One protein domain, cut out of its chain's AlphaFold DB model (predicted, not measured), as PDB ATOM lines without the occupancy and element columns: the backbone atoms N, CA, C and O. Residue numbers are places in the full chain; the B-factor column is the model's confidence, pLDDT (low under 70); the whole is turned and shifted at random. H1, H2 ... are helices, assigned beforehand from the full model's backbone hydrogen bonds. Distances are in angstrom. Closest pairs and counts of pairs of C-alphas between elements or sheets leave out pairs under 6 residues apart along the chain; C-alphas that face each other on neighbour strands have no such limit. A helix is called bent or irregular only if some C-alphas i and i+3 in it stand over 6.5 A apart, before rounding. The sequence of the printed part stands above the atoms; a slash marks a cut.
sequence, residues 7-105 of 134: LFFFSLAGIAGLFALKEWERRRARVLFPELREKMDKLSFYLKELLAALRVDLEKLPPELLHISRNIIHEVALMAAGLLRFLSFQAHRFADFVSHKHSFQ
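AT A GLANCE: This is residues 7 to 105 of the 134 residues of an uncharacterized protein of Candidatus Kaiserbacteria bacterium RIFCSPLOWO2_01_FULL_54_24 (UniProt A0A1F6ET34). Three helices, joined end to end by tight links, make the sides of a large, open, nearly flat triangle with an empty middle: H1 is one side, H2 the next, and the long H3 is the base that folds back past the first end of H1. H3 runs on beyond H1, and residues 88 to 105, its far part and a short tail, stick out and add to the longest axis. The printed part has 99 residues with three named helices, in the order H1, H2, H3, and no named strand; the class is all helix. The whole is extended, with a radius of gyration of the C-alphas of 21.5 A, and its outline is flat, with spans of 69 by 42 by 16 A.

IN THESE COORDINATES: H1 takes residues 7 to 28 and is 31.0 A long from first to last C-alpha; it begins at C-alpha 7 at (2.367, 36.476, -7.801) and ends at C-alpha 28 at (9.231, 26.249, -36.298). Five residues follow before H2, residues 34 to 58, which is 35.4 A long. After four more residues comes H3, residues 63 to 99, the longest helix with 37 residues, 53.0 A from C-alpha 63 at (20.540, 12.598, 13.562) to C-alpha 99 at (-20.542, 30.258, -14.917). No helix is bent or irregular.

HOW THE PARTS SIT: H1 touches no other helix. H1 and H2 are apart, with no C-alpha of the one within 8 A of the other, though a tight link of 5 residues joins them. H2 and H3 are apart by the same test, though a tight link of 4 residues joins them. H1 and H3 are apart too. There are no hairpins. Residues 9 to 20 of H1 stand free, and so do residues 33 to 57, of which 34 to 57 belong to H2. In H3, residues 63 to 65, 67 to 82 and 88 to 99 stand free. In H1 and H3 every O i to N i+4 pair is within hydrogen-bond range; in H2 it is 20 of 21.

THE WHOLE: The two C-alphas farthest apart are those of Lys 60 and Gln 105, at 69.1 A, while the first and last printed C-alphas, of Leu 7 and Gln 105, are 35.8 A apart. The printed part has no cut, and neither of its two links is long. The mean pLDDT of the printed part is 78.6; the model's confidence is low, under 70, at residue 32, residues 57 to 59, residue 61, residue 65 and residues 98 to 105.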
ATOM      1  N   LEU A   7       1.388  37.564  -7.781       89.88
ATOM      2  CA  LEU A   7       2.367  36.476  -7.801       89.88
ATOM      3  C   LEU A   7       1.817  35.223  -8.500       89.88
ATOM      4  O   LEU A   7       2.520  34.596  -9.291       89.88
ATOM      5  N   PHE A   8       0.551  34.879  -8.239       82.19
ATOM      6  CA  PHE A   8      -0.112  33.741  -8.869       82.19
ATOM      7  C   PHE A   8      -0.237  33.917 -10.385       82.19
ATOM      8  O   PHE A   8       0.202  33.046 -11.131       82.19
ATOM      9  N   PHE A   9      -0.779  35.047 -10.854       88.38
ATOM     10  CA  PHE A   9      -0.912  35.290 -12.295       88.38
ATOM     11  C   PHE A   9       0.438  35.404 -12.987       88.38
ATOM     12  O   PHE A   9       0.576  34.931 -14.110       88.38
ATOM     13  N   PHE A  10       1.436  35.983 -12.321       91.50
ATOM     14  CA  PHE A  10       2.787  36.055 -12.856       91.50
ATOM     15  C   PHE A  10       3.398  34.659 -13.026       91.50
ATOM     16  O   PHE A  10       3.925  34.341 -14.090       91.50
ATOM     17  N   SER A  11       3.254  33.794 -12.017       89.56
ATOM     18  CA  SER A  11       3.690  32.396 -12.087       89.56
ATOM     19  C   SER A  11       2.951  31.622 -13.184       89.56
ATOM     20  O   SER A  11       3.575  30.982 -14.030       89.56
ATOM     21  N   LEU A  12       1.622  31.752 -13.240       88.75
ATOM     22  CA  LEU A  12       0.784  31.089 -14.238       88.75
ATOM     23  C   LEU A  12       1.136  31.530 -15.665       88.75
ATOM     24  O   LEU A  12       1.300  30.689 -16.548       88.75
ATOM     25  N   ALA A  13       1.290  32.838 -15.884       91.50
ATOM     26  CA  ALA A  13       1.689  33.399 -17.169       91.50
ATOM     27  C   ALA A  13       3.105  32.958 -17.561       91.50
ATOM     28  O   ALA A  13       3.336  32.632 -18.723       91.50
ATOM     29  N   GLY A  14       4.033  32.884 -16.603       90.06
ATOM     30  CA  GLY A  14       5.384  32.374 -16.830       90.06
ATOM     31  C   GLY A  14       5.386  30.918 -17.297       90.06
ATOM     32  O   GLY A  14       6.000  30.594 -18.312       90.06
ATOM     33  N   ILE A  15       4.643  30.044 -16.613       89.75
ATOM     34  CA  ILE A  15       4.545  28.622 -16.968       89.75
ATOM     35  C   ILE A  15       3.882  28.451 -18.340       89.75
ATOM     36  O   ILE A  15       4.425  27.768 -19.210       89.75
ATOM     37  N   ALA A  16       2.733  29.097 -18.562       90.88
ATOM     38  CA  ALA A  16       2.036  29.047 -19.845       90.88
ATOM     39  C   ALA A  16       2.913  29.589 -20.987       90.88
ATOM     40  O   ALA A  16       2.963  28.993 -22.062       90.88
ATOM     41  N   GLY A  17       3.655  30.671 -20.732       89.88
ATOM     42  CA  GLY A  17       4.616  31.254 -21.660       89.88
ATOM     43  C   GLY A  17       5.734  30.284 -22.035       89.88
ATOM     44  O   GLY A  17       6.012  30.126 -23.219       89.88
ATOM     45  N   LEU A  18       6.319  29.571 -21.068       87.88
ATOM     46  CA  LEU A  18       7.347  28.555 -21.332       87.88
ATOM     47  C   LEU A  18       6.821  27.403 -22.201       87.88
ATOM     48  O   LEU A  18       7.499  26.975 -23.137       87.88
ATOM     49  N   PHE A  19       5.607  26.914 -21.931       87.25
ATOM     50  CA  PHE A  19       4.986  25.870 -22.752       87.25
ATOM     51  C   PHE A  19       4.660  26.360 -24.163       87.25
ATOM     52  O   PHE A  19       4.949  25.656 -25.131       87.25
ATOM     53  N   ALA A  20       4.108  27.567 -24.288       87.50
ATOM     54  CA  ALA A  20       3.825  28.180 -25.578       87.50
ATOM     55  C   ALA A  20       5.111  28.400 -26.388       87.50
ATOM     56  O   ALA A  20       5.138  28.107 -27.582       87.50
ATOM     57  N   LEU A  21       6.189  28.844 -25.734       86.75
ATOM     58  CA  LEU A  21       7.500  29.017 -26.349       86.75
ATOM     59  C   LEU A  21       8.037  27.685 -26.877       86.75
ATOM     60  O   LEU A  21       8.416  27.593 -28.039       86.75
ATOM     61  N   LYS A  22       7.993  26.631 -26.058       82.88
ATOM     62  CA  LYS A  22       8.438  25.286 -26.443       82.88
ATOM     63  C   LYS A  22       7.620  24.706 -27.599       82.88
ATOM     64  O   LYS A  22       8.173  24.092 -28.508       82.88
ATOM     65  N   GLU A  23       6.304  24.894 -27.578       84.56
ATOM     66  CA  GLU A  23       5.421  24.457 -28.661       84.56
ATOM     67  C   GLU A  23       5.697  25.244 -29.953       84.56
ATOM     68  O   GLU A  23       5.700  24.682 -31.048       84.56
ATOM     69  N   TRP A  24       6.007  26.535 -29.837       86.25
ATOM     70  CA  TRP A  24       6.401  27.372 -30.963       86.25
ATOM     71  C   TRP A  24       7.753  26.961 -31.561       86.25
ATOM     72  O   TRP A  24       7.860  26.835 -32.783       86.25
ATOM     73  N   GLU A  25       8.756  26.675 -30.724       87.69
ATOM     74  CA  GLU A  25      10.052  26.123 -31.144       87.69
ATOM     75  C   GLU A  25       9.876  24.798 -31.892       87.69
ATOM     76  O   GLU A  25      10.457  24.601 -32.963       87.69
ATOM     77  N   ARG A  26       9.012  23.913 -31.371       82.25
ATOM     78  CA  ARG A  26       8.691  22.622 -31.992       82.25
ATOM     79  C   ARG A  26       8.067  22.797 -33.374       82.25
ATOM     80  O   ARG A  26       8.454  22.097 -34.304       82.25
ATOM     81  N   ARG A  27       7.130  23.740 -33.527       83.88
ATOM     82  CA  ARG A  27       6.460  24.016 -34.811       83.88
ATOM     83  C   ARG A  27       7.367  24.688 -35.836       83.88
ATOM     84  O   ARG A  27       7.204  24.446 -37.026       83.88
ATOM     85  N   ARG A  28       8.300  25.540 -35.401       83.94
ATOM     86  CA  ARG A  28       9.231  26.249 -36.298       83.94
ATOM     87  C   ARG A  28      10.558  25.525 -36.524       83.94
ATOM     88  O   ARG A  28      11.367  26.038 -37.294       83.94
ATOM     89  N   ALA A  29      10.787  24.384 -35.868       77.25
ATOM     90  CA  ALA A  29      12.055  23.644 -35.874       77.25
ATOM     91  C   ALA A  29      13.281  24.535 -35.579       77.25
ATOM     92  O   ALA A  29      14.384  24.289 -36.063       77.25
ATOM     93  N   ARG A  30      13.085  25.602 -34.795       76.19
ATOM     94  CA  ARG A  30      14.129  26.552 -34.401       76.19
ATOM     95  C   ARG A  30      14.123  26.666 -32.890       76.19
ATOM     96  O   ARG A  30      13.086  26.958 -32.305       76.19
ATOM     97  N   VAL A  31      15.285  26.457 -32.288       75.25
ATOM     98  CA  VAL A  31      15.497  26.653 -30.853       75.25
ATOM     99  C   VAL A  31      15.810  28.127 -30.622       75.25
ATOM    100  O   VAL A  31      16.713  28.671 -31.262       75.25
ATOM    101  N   LEU A  32      15.067  28.785 -29.733       66.50
ATOM    102  CA  LEU A  32      15.421  30.123 -29.281       66.50
ATOM    103  C   LEU A  32      16.576  29.990 -28.287       66.50
ATOM    104  O   LEU A  32      16.477  29.283 -27.289       66.50
ATOM    105  N   PHE A  33      17.678  30.682 -28.572       73.62
ATOM    106  CA  PHE A  33      18.874  30.738 -27.720       73.62
ATOM    107  C   PHE A  33      19.515  29.365 -27.420       73.62
ATOM    108  O   PHE A  33      19.588  28.952 -26.259       73.62
ATOM    109  N   PRO A  34      20.047  28.668 -28.444       79.12
ATOM    110  CA  PRO A  34      20.694  27.365 -28.270       79.12
ATOM    111  C   PRO A  34      21.852  27.401 -27.259       79.12
ATOM    112  O   PRO A  34      21.956  26.508 -26.426       79.12
ATOM    113  N   GLU A  35      22.658  28.466 -27.248       80.44
ATOM    114  CA  GLU A  35      23.780  28.597 -26.307       80.44
ATOM    115  C   GLU A  35      23.336  28.718 -24.845       80.44
ATOM    116  O   GLU A  35      23.990  28.205 -23.936       80.44
ATOM    117  N   LEU A  36      22.220  29.409 -24.595       79.94
ATOM    118  CA  LEU A  36      21.691  29.559 -23.242       79.94
ATOM    119  C   LEU A  36      21.081  28.244 -22.762       79.94
ATOM    120  O   LEU A  36      21.263  27.869 -21.605       79.94
ATOM    121  N   ARG A  37      20.426  27.514 -23.668       80.19
ATOM    122  CA  ARG A  37      19.900  26.184 -23.381       80.19
ATOM    123  C   ARG A  37      21.004  25.197 -23.036       80.19
ATOM    124  O   ARG A  37      20.896  24.519 -22.025       80.19
ATOM    125  N   GLU A  38      22.091  25.189 -23.794       82.69
ATOM    126  CA  GLU A  38      23.229  24.315 -23.509       82.69
ATOM    127  C   GLU A  38      23.870  24.628 -22.145       82.69
ATOM    128  O   GLU A  38      24.229  23.720 -21.395       82.69
ATOM    129  N   LYS A  39      23.965  25.912 -21.772       84.25
ATOM    130  CA  LYS A  39      24.438  26.330 -20.439       84.25
ATOM    131  C   LYS A  39      23.493  25.884 -19.324       84.25
ATOM    132  O   LYS A  39      23.959  25.404 -18.293       84.25
ATOM    133  N   MET A  40      22.183  26.031 -19.521       81.56
ATOM    134  CA  MET A  40      21.168  25.580 -18.564       81.56
ATOM    135  C   MET A  40      21.178  24.057 -18.407       81.56
ATOM    136  O   MET A  40      21.162  23.565 -17.281       81.56
ATOM    137  N   ASP A  41      21.287  23.313 -19.508       84.62
ATOM    138  CA  ASP A  41      21.384  21.853 -19.492       84.62
ATOM    139  C   ASP A  41      22.650  21.400 -18.748       84.62
ATOM    140  O   ASP A  41      22.564  20.554 -17.856       84.62
ATOM    141  N   LYS A  42      23.807  22.027 -19.008       86.81
ATOM    142  CA  LYS A  42      25.054  21.778 -18.261       86.81
ATOM    143  C   LYS A  42      24.909  22.054 -16.765       86.81
ATOM    144  O   LYS A  42      25.330  21.236 -15.951       86.81
ATOM    145  N   LEU A  43      24.283  23.169 -16.389       86.06
ATOM    146  CA  LEU A  43      24.033  23.492 -14.982       86.06
ATOM    147  C   LEU A  43      23.087  22.484 -14.328       86.06
ATOM    148  O   LEU A  43      23.325  22.080 -13.194       86.06
ATOM    149  N   SER A  44      22.049  22.039 -15.038       83.69
ATOM    150  CA  SER A  44      21.129  21.016 -14.536       83.69
ATOM    151  C   SER A  44      21.834  19.680 -14.304       83.69
ATOM    152  O   SER A  44      21.583  19.004 -13.304       83.69
ATOM    153  N   PHE A  45      22.767  19.329 -15.191       87.56
ATOM    154  CA  PHE A  45      23.567  18.122 -15.079       87.56
ATOM    155  C   PHE A  45      24.507  18.200 -13.872       87.56
ATOM    156  O   PHE A  45      24.523  17.292 -13.044       87.56
ATOM    157  N   TYR A  46      25.191  19.332 -13.708       86.31
ATOM    158  CA  TYR A  46      26.053  19.588 -12.559       86.31
ATOM    159  C   TYR A  46      25.278  19.571 -11.233       86.31
ATOM    160  O   TYR A  46      25.710  18.972 -10.253       86.31
ATOM    161  N   LEU A  47      24.084  20.170 -11.206       85.31
ATOM    162  CA  LEU A  47      23.213  20.154 -10.031       85.31
ATOM    163  C   LEU A  47      22.783  18.725  -9.669       85.31
ATOM    164  O   LEU A  47      22.741  18.370  -8.493       85.31
ATOM    165  N   LYS A  48      22.480  17.895 -10.674       86.44
ATOM    166  CA  LYS A  48      22.144  16.480 -10.484       86.44
ATOM    167  C   LYS A  48      23.317  15.703  -9.886       86.44
ATOM    168  O   LYS A  48      23.098  14.901  -8.980       86.44
ATOM    169  N   GLU A  49      24.536  15.929 -10.370       85.75
ATOM    170  CA  GLU A  49      25.742  15.317  -9.800       85.75
ATOM    171  C   GLU A  49      25.966  15.758  -8.351       85.75
ATOM    172  O   GLU A  49      26.182  14.916  -7.483       85.75
ATOM    173  N   LEU A  50      25.808  17.052  -8.064       83.56
ATOM    174  CA  LEU A  50      25.853  17.595  -6.705       83.56
ATOM    175  C   LEU A  50      24.818  16.947  -5.786       83.56
ATOM    176  O   LEU A  50      25.154  16.566  -4.674       83.56
ATOM    177  N   LEU A  51      23.578  16.775  -6.242       83.06
ATOM    178  CA  LEU A  51      22.526  16.084  -5.489       83.06
ATOM    179  C   LEU A  51      22.867  14.610  -5.236       83.06
ATOM    180  O   LEU A  51      22.584  14.087  -4.158       83.06
ATOM    181  N   ALA A  52      23.477  13.939  -6.212       82.81
ATOM    182  CA  ALA A  52      23.924  12.560  -6.060       82.81
ATOM    183  C   ALA A  52      25.071  12.443  -5.044       82.81
ATOM    184  O   ALA A  52      25.049  11.535  -4.217       82.81
ATOM    185  N   ALA A  53      26.022  13.380  -5.059       79.56
ATOM    186  CA  ALA A  53      27.089  13.466  -4.066       79.56
ATOM    187  C   ALA A  53      26.533  13.793  -2.670       79.56
ATOM    188  O   ALA A  53      26.846  13.108  -1.698       79.56
ATOM    189  N   LEU A  54      25.607  14.752  -2.589       78.69
ATOM    190  CA  LEU A  54      24.938  15.134  -1.350       78.69
ATOM    191  C   LEU A  54      24.215  13.944  -0.714       78.69
ATOM    192  O   LEU A  54      24.193  13.830   0.503       78.69
ATOM    193  N   ARG A  55      23.640  13.036  -1.515       73.88
ATOM    194  CA  ARG A  55      22.990  11.814  -1.017       73.88
ATOM    195  C   ARG A  55      23.955  10.916  -0.236       73.88
ATOM    196  O   ARG A  55      23.543  10.330   0.758       73.88
ATOM    197  N   VAL A  56      25.208  10.819  -0.680       72.94
ATOM    198  CA  VAL A  56      26.254  10.033  -0.005       72.94
ATOM    199  C   VAL A  56      26.680  10.714   1.296       72.94
ATOM    200  O   VAL A  56      26.895  10.049   2.307       72.94
ATOM    201  N   ASP A  57      26.736  12.045   1.306       69.38
ATOM    202  CA  ASP A  57      27.053  12.815   2.514       69.38
ATOM    203  C   ASP A  57      25.885  12.847   3.518       69.38
ATOM    204  O   ASP A  57      26.103  12.834   4.730       69.38
ATOM    205  N   LEU A  58      24.641  12.790   3.029       68.38
ATOM    206  CA  LEU A  58      23.407  12.631   3.813       68.38
ATOM    207  C   LEU A  58      23.365  11.325   4.605       68.38
ATOM    208  O   LEU A  58      22.742  11.279   5.661       68.38
ATOM    209  N   GLU A  59      24.052  10.283   4.147       67.19
ATOM    210  CA  GLU A  59      24.148   9.011   4.869       67.19
ATOM    211  C   GLU A  59      25.108   9.088   6.071       67.19
ATOM    212  O   GLU A  59      24.990   8.316   7.019       67.19
ATOM    213  N   LYS A  60      26.024  10.066   6.074       71.88
ATOM    214  CA  LYS A  60      26.967  10.335   7.176       71.88
ATOM    215  C   LYS A  60      26.478  11.417   8.139       71.88
ATOM    216  O   LYS A  60      27.179  11.757   9.092       71.88
ATOM    217  N   LEU A  61      25.314  12.001   7.872       66.62
ATOM    218  CA  LEU A  61      24.817  13.165   8.589       66.62
ATOM    219  C   LEU A  61      24.260  12.763   9.971       66.62
ATOM    220  O   LEU A  61      23.448  11.840  10.062       66.62
ATOM    221  N   PRO A  62      24.672  13.441  11.060       70.56
ATOM    222  CA  PRO A  62      24.196  13.125  12.400       70.56
ATOM    223  C   PRO A  62      22.680  13.369  12.547       70.56
ATOM    224  O   PRO A  62      22.115  14.243  11.880       70.56
ATOM    225  N   PRO A  63      22.003  12.633  13.451       72.00
ATOM    226  CA  PRO A  63      20.540  12.598  13.562       72.00
ATOM    227  C   PRO A  63      19.887  13.953  13.884       72.00
ATOM    228  O   PRO A  63      18.715  14.169  13.579       72.00
ATOM    229  N   GLU A  64      20.636  14.902  14.439       70.00
ATOM    230  CA  GLU A  64      20.155  16.260  14.711       70.00
ATOM    231  C   GLU A  64      19.766  17.013  13.428       70.00
ATOM    232  O   GLU A  64      18.759  17.726  13.392       70.00
ATOM    233  N   LEU A  65      20.492  16.789  12.329       69.56
ATOM    234  CA  LEU A  65      20.206  17.425  11.041       69.56
ATOM    235  C   LEU A  65      18.992  16.800  10.342       69.56
ATOM    236  O   LEU A  65      18.264  17.497   9.628       69.56
ATOM    237  N   LEU A  66      18.681  15.533  10.631       70.31
ATOM    238  CA  LEU A  66      17.430  14.909  10.193       70.31
ATOM    239  C   LEU A  66      16.216  15.581  10.843       70.31
ATOM    240  O   LEU A  66      15.216  15.816  10.161       70.31
ATOM    241  N   HIS A  67      16.299  15.965  12.119       73.38
ATOM    242  CA  HIS A  67      15.216  16.691  12.787       73.38
ATOM    243  C   HIS A  67      14.984  18.083  12.195       73.38
ATOM    244  O   HIS A  67      13.833  18.463  11.969       73.38
ATOM    245  N   ILE A  68      16.060  18.801  11.862       78.31
ATOM    246  CA  ILE A  68      15.969  20.098  11.181       78.31
ATOM    247  C   ILE A  68      15.323  19.921   9.802       78.31
ATOM    248  O   ILE A  68      14.363  20.620   9.481       78.31
ATOM    249  N   SER A  69      15.774  18.936   9.017       77.06
ATOM    250  CA  SER A  69      15.197  18.660   7.696       77.06
ATOM    251  C   SER A  69      13.706  18.312   7.772       77.06
ATOM    252  O   SER A  69      12.915  18.812   6.976       77.06
ATOM    253  N   ARG A  70      13.293  17.527   8.778       80.12
ATOM    254  CA  ARG A  70      11.892  17.157   8.994       80.12
ATOM    255  C   ARG A  70      11.035  18.377   9.303       80.12
ATOM    256  O   ARG A  70       9.940  18.483   8.759       80.12
ATOM    257  N   ASN A  71      11.521  19.286  10.146       82.81
ATOM    258  CA  ASN A  71      10.798  20.512  10.472       82.81
ATOM    259  C   ASN A  71      10.673  21.428   9.251       82.81
ATOM    260  O   ASN A  71       9.582  21.921   8.985       82.81
ATOM    261  N   ILE A  72      11.739  21.568   8.458       84.50
ATOM    262  CA  ILE A  72      11.704  22.340   7.210       84.50
ATOM    263  C   ILE A  72      10.695  21.733   6.227       84.50
ATOM    264  O   ILE A  72       9.841  22.440   5.701       84.50
ATOM    265  N   ILE A  73      10.744  20.416   6.002       84.75
ATOM    266  CA  ILE A  73       9.795  19.721   5.119       84.75
ATOM    267  C   ILE A  73       8.361  19.901   5.626       84.75
ATOM    268  O   ILE A  73       7.452  20.132   4.831       84.75
ATOM    269  N   HIS A  74       8.153  19.816   6.939       86.12
ATOM    270  CA  HIS A  74       6.844  20.002   7.550       86.12
ATOM    271  C   HIS A  74       6.309  21.427   7.350       86.12
ATOM    272  O   HIS A  74       5.166  21.590   6.926       86.12
ATOM    273  N   GLU A  75       7.128  22.455   7.574       86.62
ATOM    274  CA  GLU A  75       6.738  23.846   7.321       86.62
ATOM    275  C   GLU A  75       6.431  24.095   5.843       86.62
ATOM    276  O   GLU A  75       5.405  24.696   5.514       86.62
ATOM    277  N   VAL A  76       7.264  23.571   4.941       87.81
ATOM    278  CA  VAL A  76       7.032  23.667   3.494       87.81
ATOM    279  C   VAL A  76       5.725  22.974   3.107       87.81
ATOM    280  O   VAL A  76       4.957  23.517   2.313       87.81
ATOM    281  N   ALA A  77       5.423  21.814   3.689       86.12
ATOM    282  CA  ALA A  77       4.171  21.105   3.447       86.12
ATOM    283  C   ALA A  77       2.951  21.907   3.931       86.12
ATOM    284  O   ALA A  77       1.948  21.981   3.219       86.12
ATOM    285  N   LEU A  78       3.037  22.557   5.096       89.69
ATOM    286  CA  LEU A  78       1.976  23.436   5.601       89.69
ATOM    287  C   LEU A  78       1.779  24.663   4.704       89.69
ATOM    288  O   LEU A  78       0.639  25.010   4.378       89.69
ATOM    289  N   MET A  79       2.867  25.286   4.244       82.81
ATOM    290  CA  MET A  79       2.800  26.387   3.282       82.81
ATOM    291  C   MET A  79       2.172  25.945   1.957       82.81
ATOM    292  O   MET A  79       1.281  26.621   1.442       82.81
ATOM    293  N   ALA A  80       2.574  24.789   1.427       82.06
ATOM    294  CA  ALA A  80       2.022  24.229   0.199       82.06
ATOM    295  C   ALA A  80       0.526  23.912   0.337       82.06
ATOM    296  O   ALA A  80      -0.255  24.246  -0.552       82.06
ATOM    297  N   ALA A  81       0.102  23.339   1.466       83.38
ATOM    298  CA  ALA A  81      -1.306  23.085   1.755       83.38
ATOM    299  C   ALA A  81      -2.116  24.391   1.842       83.38
ATOM    300  O   ALA A  81      -3.217  24.478   1.291       83.38
ATOM    301  N   GLY A  82      -1.562  25.429   2.477       85.06
ATOM    302  CA  GLY A  82      -2.160  26.763   2.521       85.06
ATOM    303  C   GLY A  82      -2.320  27.378   1.129       85.06
ATOM    304  O   GLY A  82      -3.393  27.887   0.796       85.06
ATOM    305  N   LEU A  83      -1.289  27.264   0.288       80.44
ATOM    306  CA  LEU A  83      -1.329  27.713  -1.104       80.44
ATOM    307  C   LEU A  83      -2.362  26.938  -1.922       80.44
ATOM    308  O   LEU A  83      -3.160  27.565  -2.613       80.44
ATOM    309  N   LEU A  84      -2.408  25.607  -1.816       80.38
ATOM    310  CA  LEU A  84      -3.399  24.781  -2.513       80.38
ATOM    311  C   LEU A  84      -4.826  25.152  -2.118       80.38
ATOM    312  O   LEU A  84      -5.704  25.238  -2.975       80.38
ATOM    313  N   ARG A  85      -5.061  25.403  -0.829       81.00
ATOM    314  CA  ARG A  85      -6.372  25.827  -0.335       81.00
ATOM    315  C   ARG A  85      -6.734  27.218  -0.851       81.00
ATOM    316  O   ARG A  85      -7.875  27.463  -1.218       81.00
ATOM    317  N   PHE A  86      -5.770  28.131  -0.932       78.19
ATOM    318  CA  PHE A  86      -5.985  29.443  -1.539       78.19
ATOM    319  C   PHE A  86      -6.298  29.341  -3.043       78.19
ATOM    320  O   PHE A  86      -7.237  29.973  -3.527       78.19
ATOM    321  N   LEU A  87      -5.555  28.500  -3.762       73.38
ATOM    322  CA  LEU A  87      -5.765  28.186  -5.174       73.38
ATOM    323  C   LEU A  87      -7.146  27.584  -5.424       73.38
ATOM    324  O   LEU A  87      -7.819  28.004  -6.361       73.38
ATOM    325  N   SER A  88      -7.600  26.650  -4.584       76.25
ATOM    326  CA  SER A  88      -8.928  26.047  -4.726       76.25
ATOM    327  C   SER A  88     -10.043  27.074  -4.517       76.25
ATOM    328  O   SER A  88     -10.988  27.120  -5.305       76.25
ATOM    329  N   PHE A  89      -9.903  27.975  -3.537       79.94
ATOM    330  CA  PHE A  89     -10.834  29.094  -3.367       79.94
ATOM    331  C   PHE A  89     -10.849  30.029  -4.580       79.94
ATOM    332  O   PHE A  89     -11.915  30.467  -5.012       79.94
ATOM    333  N   GLN A  90      -9.685  30.342  -5.149       76.38
ATOM    334  CA  GLN A  90      -9.605  31.218  -6.315       76.38
ATOM    335  C   GLN A  90     -10.172  30.540  -7.572       76.38
ATOM    336  O   GLN A  90     -10.885  31.185  -8.337       76.38
ATOM    337  N   ALA A  91      -9.938  29.236  -7.740       73.00
ATOM    338  CA  ALA A  91     -10.495  28.429  -8.818       73.00
ATOM    339  C   ALA A  91     -12.025  28.362  -8.752       73.00
ATOM    340  O   ALA A  91     -12.673  28.562  -9.774       73.00
ATOM    341  N   HIS A  92     -12.612  28.176  -7.564       76.81
ATOM    342  CA  HIS A  92     -14.068  28.241  -7.400       76.81
ATOM    343  C   HIS A  92     -14.627  29.616  -7.767       76.81
ATOM    344  O   HIS A  92     -15.591  29.700  -8.520       76.81
ATOM    345  N   ARG A  93     -13.971  30.706  -7.350       72.06
ATOM    346  CA  ARG A  93     -14.389  32.063  -7.739       72.06
ATOM    347  C   ARG A  93     -14.290  32.308  -9.245       72.06
ATOM    348  O   ARG A  93     -15.131  33.004  -9.805       72.06
ATOM    349  N   PHE A  94     -13.274  31.753  -9.901       70.81
ATOM    350  CA  PHE A  94     -13.158  31.794 -11.357       70.81
ATOM    351  C   PHE A  94     -14.240  30.966 -12.043       70.81
ATOM    352  O   PHE A  94     -14.825  31.431 -13.018       70.81
ATOM    353  N   ALA A  95     -14.529  29.776 -11.521       71.88
ATOM    354  CA  ALA A  95     -15.605  28.929 -12.013       71.88
ATOM    355  C   ALA A  95     -16.957  29.644 -11.901       71.88
ATOM    356  O   ALA A  95     -17.696  29.678 -12.880       71.88
ATOM    357  N   ASP A  96     -17.237  30.313 -10.780       72.00
ATOM    358  CA  ASP A  96     -18.451  31.114 -10.600       72.00
ATOM    359  C   ASP A  96     -18.501  32.306 -11.565       72.00
ATOM    360  O   ASP A  96     -19.547  32.598 -12.143       72.00
ATOM    361  N   PHE A  97     -17.368  32.972 -11.805       70.50
ATOM    362  CA  PHE A  97     -17.282  34.101 -12.736       70.50
ATOM    363  C   PHE A  97     -17.514  33.685 -14.198       70.50
ATOM    364  O   PHE A  97     -18.186  34.392 -14.951       70.50
ATOM    365  N   VAL A  98     -16.992  32.525 -14.604       63.88
ATOM    366  CA  VAL A  98     -17.222  31.953 -15.939       63.88
ATOM    367  C   VAL A  98     -18.645  31.394 -16.054       63.88
ATOM    368  O   VAL A  98     -19.301  31.602 -17.073       63.88
ATOM    369  N   SER A  99     -19.167  30.770 -14.995       56.94
ATOM    370  CA  SER A  99     -20.542  30.258 -14.917       56.94
ATOM    371  C   SER A  99     -21.587  31.378 -15.003       56.94
ATOM    372  O   SER A  99     -22.629  31.215 -15.642       56.94
ATOM    373  N   HIS A 100     -21.283  32.575 -14.486       54.19
ATOM    374  CA  HIS A 100     -22.174  33.738 -14.566       54.19
ATOM    375  C   HIS A 100     -22.479  34.194 -16.007       54.19
ATOM    376  O   HIS A 100     -23.460  34.899 -16.233       54.19
ATOM    377  N   LYS A 101     -21.693  33.773 -17.011       53.56
ATOM    378  CA  LYS A 101     -22.008  34.031 -18.428       53.56
ATOM    379  C   LYS A 101     -23.088  33.115 -19.016       53.56
ATOM    380  O   LYS A 101     -23.543  33.391 -20.126       53.56
ATOM    381  N   HIS A 102     -23.532  32.076 -18.305       50.19
ATOM    382  CA  HIS A 102     -24.582  31.167 -18.778       50.19
ATOM    383  C   HIS A 102     -25.983  31.453 -18.217       50.19
ATOM    384  O   HIS A 102     -26.950  30.890 -18.728       50.19
ATOM    385  N   SER A 103     -26.154  32.384 -17.268       52.47
ATOM    386  CA  SER A 103     -27.485  32.877 -16.883       52.47
ATOM    387  C   SER A 103     -27.899  34.069 -17.757       52.47
ATOM    388  O   SER A 103     -28.053  35.206 -17.316       52.47
ATOM    389  N   PHE A 104     -28.106  33.808 -19.049       51.69
ATOM    390  CA  PHE A 104     -28.821  34.741 -19.919       51.69
ATOM    391  C   PHE A 104     -30.268  34.872 -19.411       51.69
ATOM    392  O   PHE A 104     -31.170  34.153 -19.837       51.69
ATOM    393  N   GLN A 105     -30.516  35.795 -18.480       56.62
ATOM    394  CA  GLN A 105     -31.870  36.274 -18.232       56.62
ATOM    395  C   GLN A 105     -32.335  36.931 -19.533       56.62
ATOM    396  O   GLN A 105     -31.776  37.949 -19.947       56.62
TER     397      GLN A 105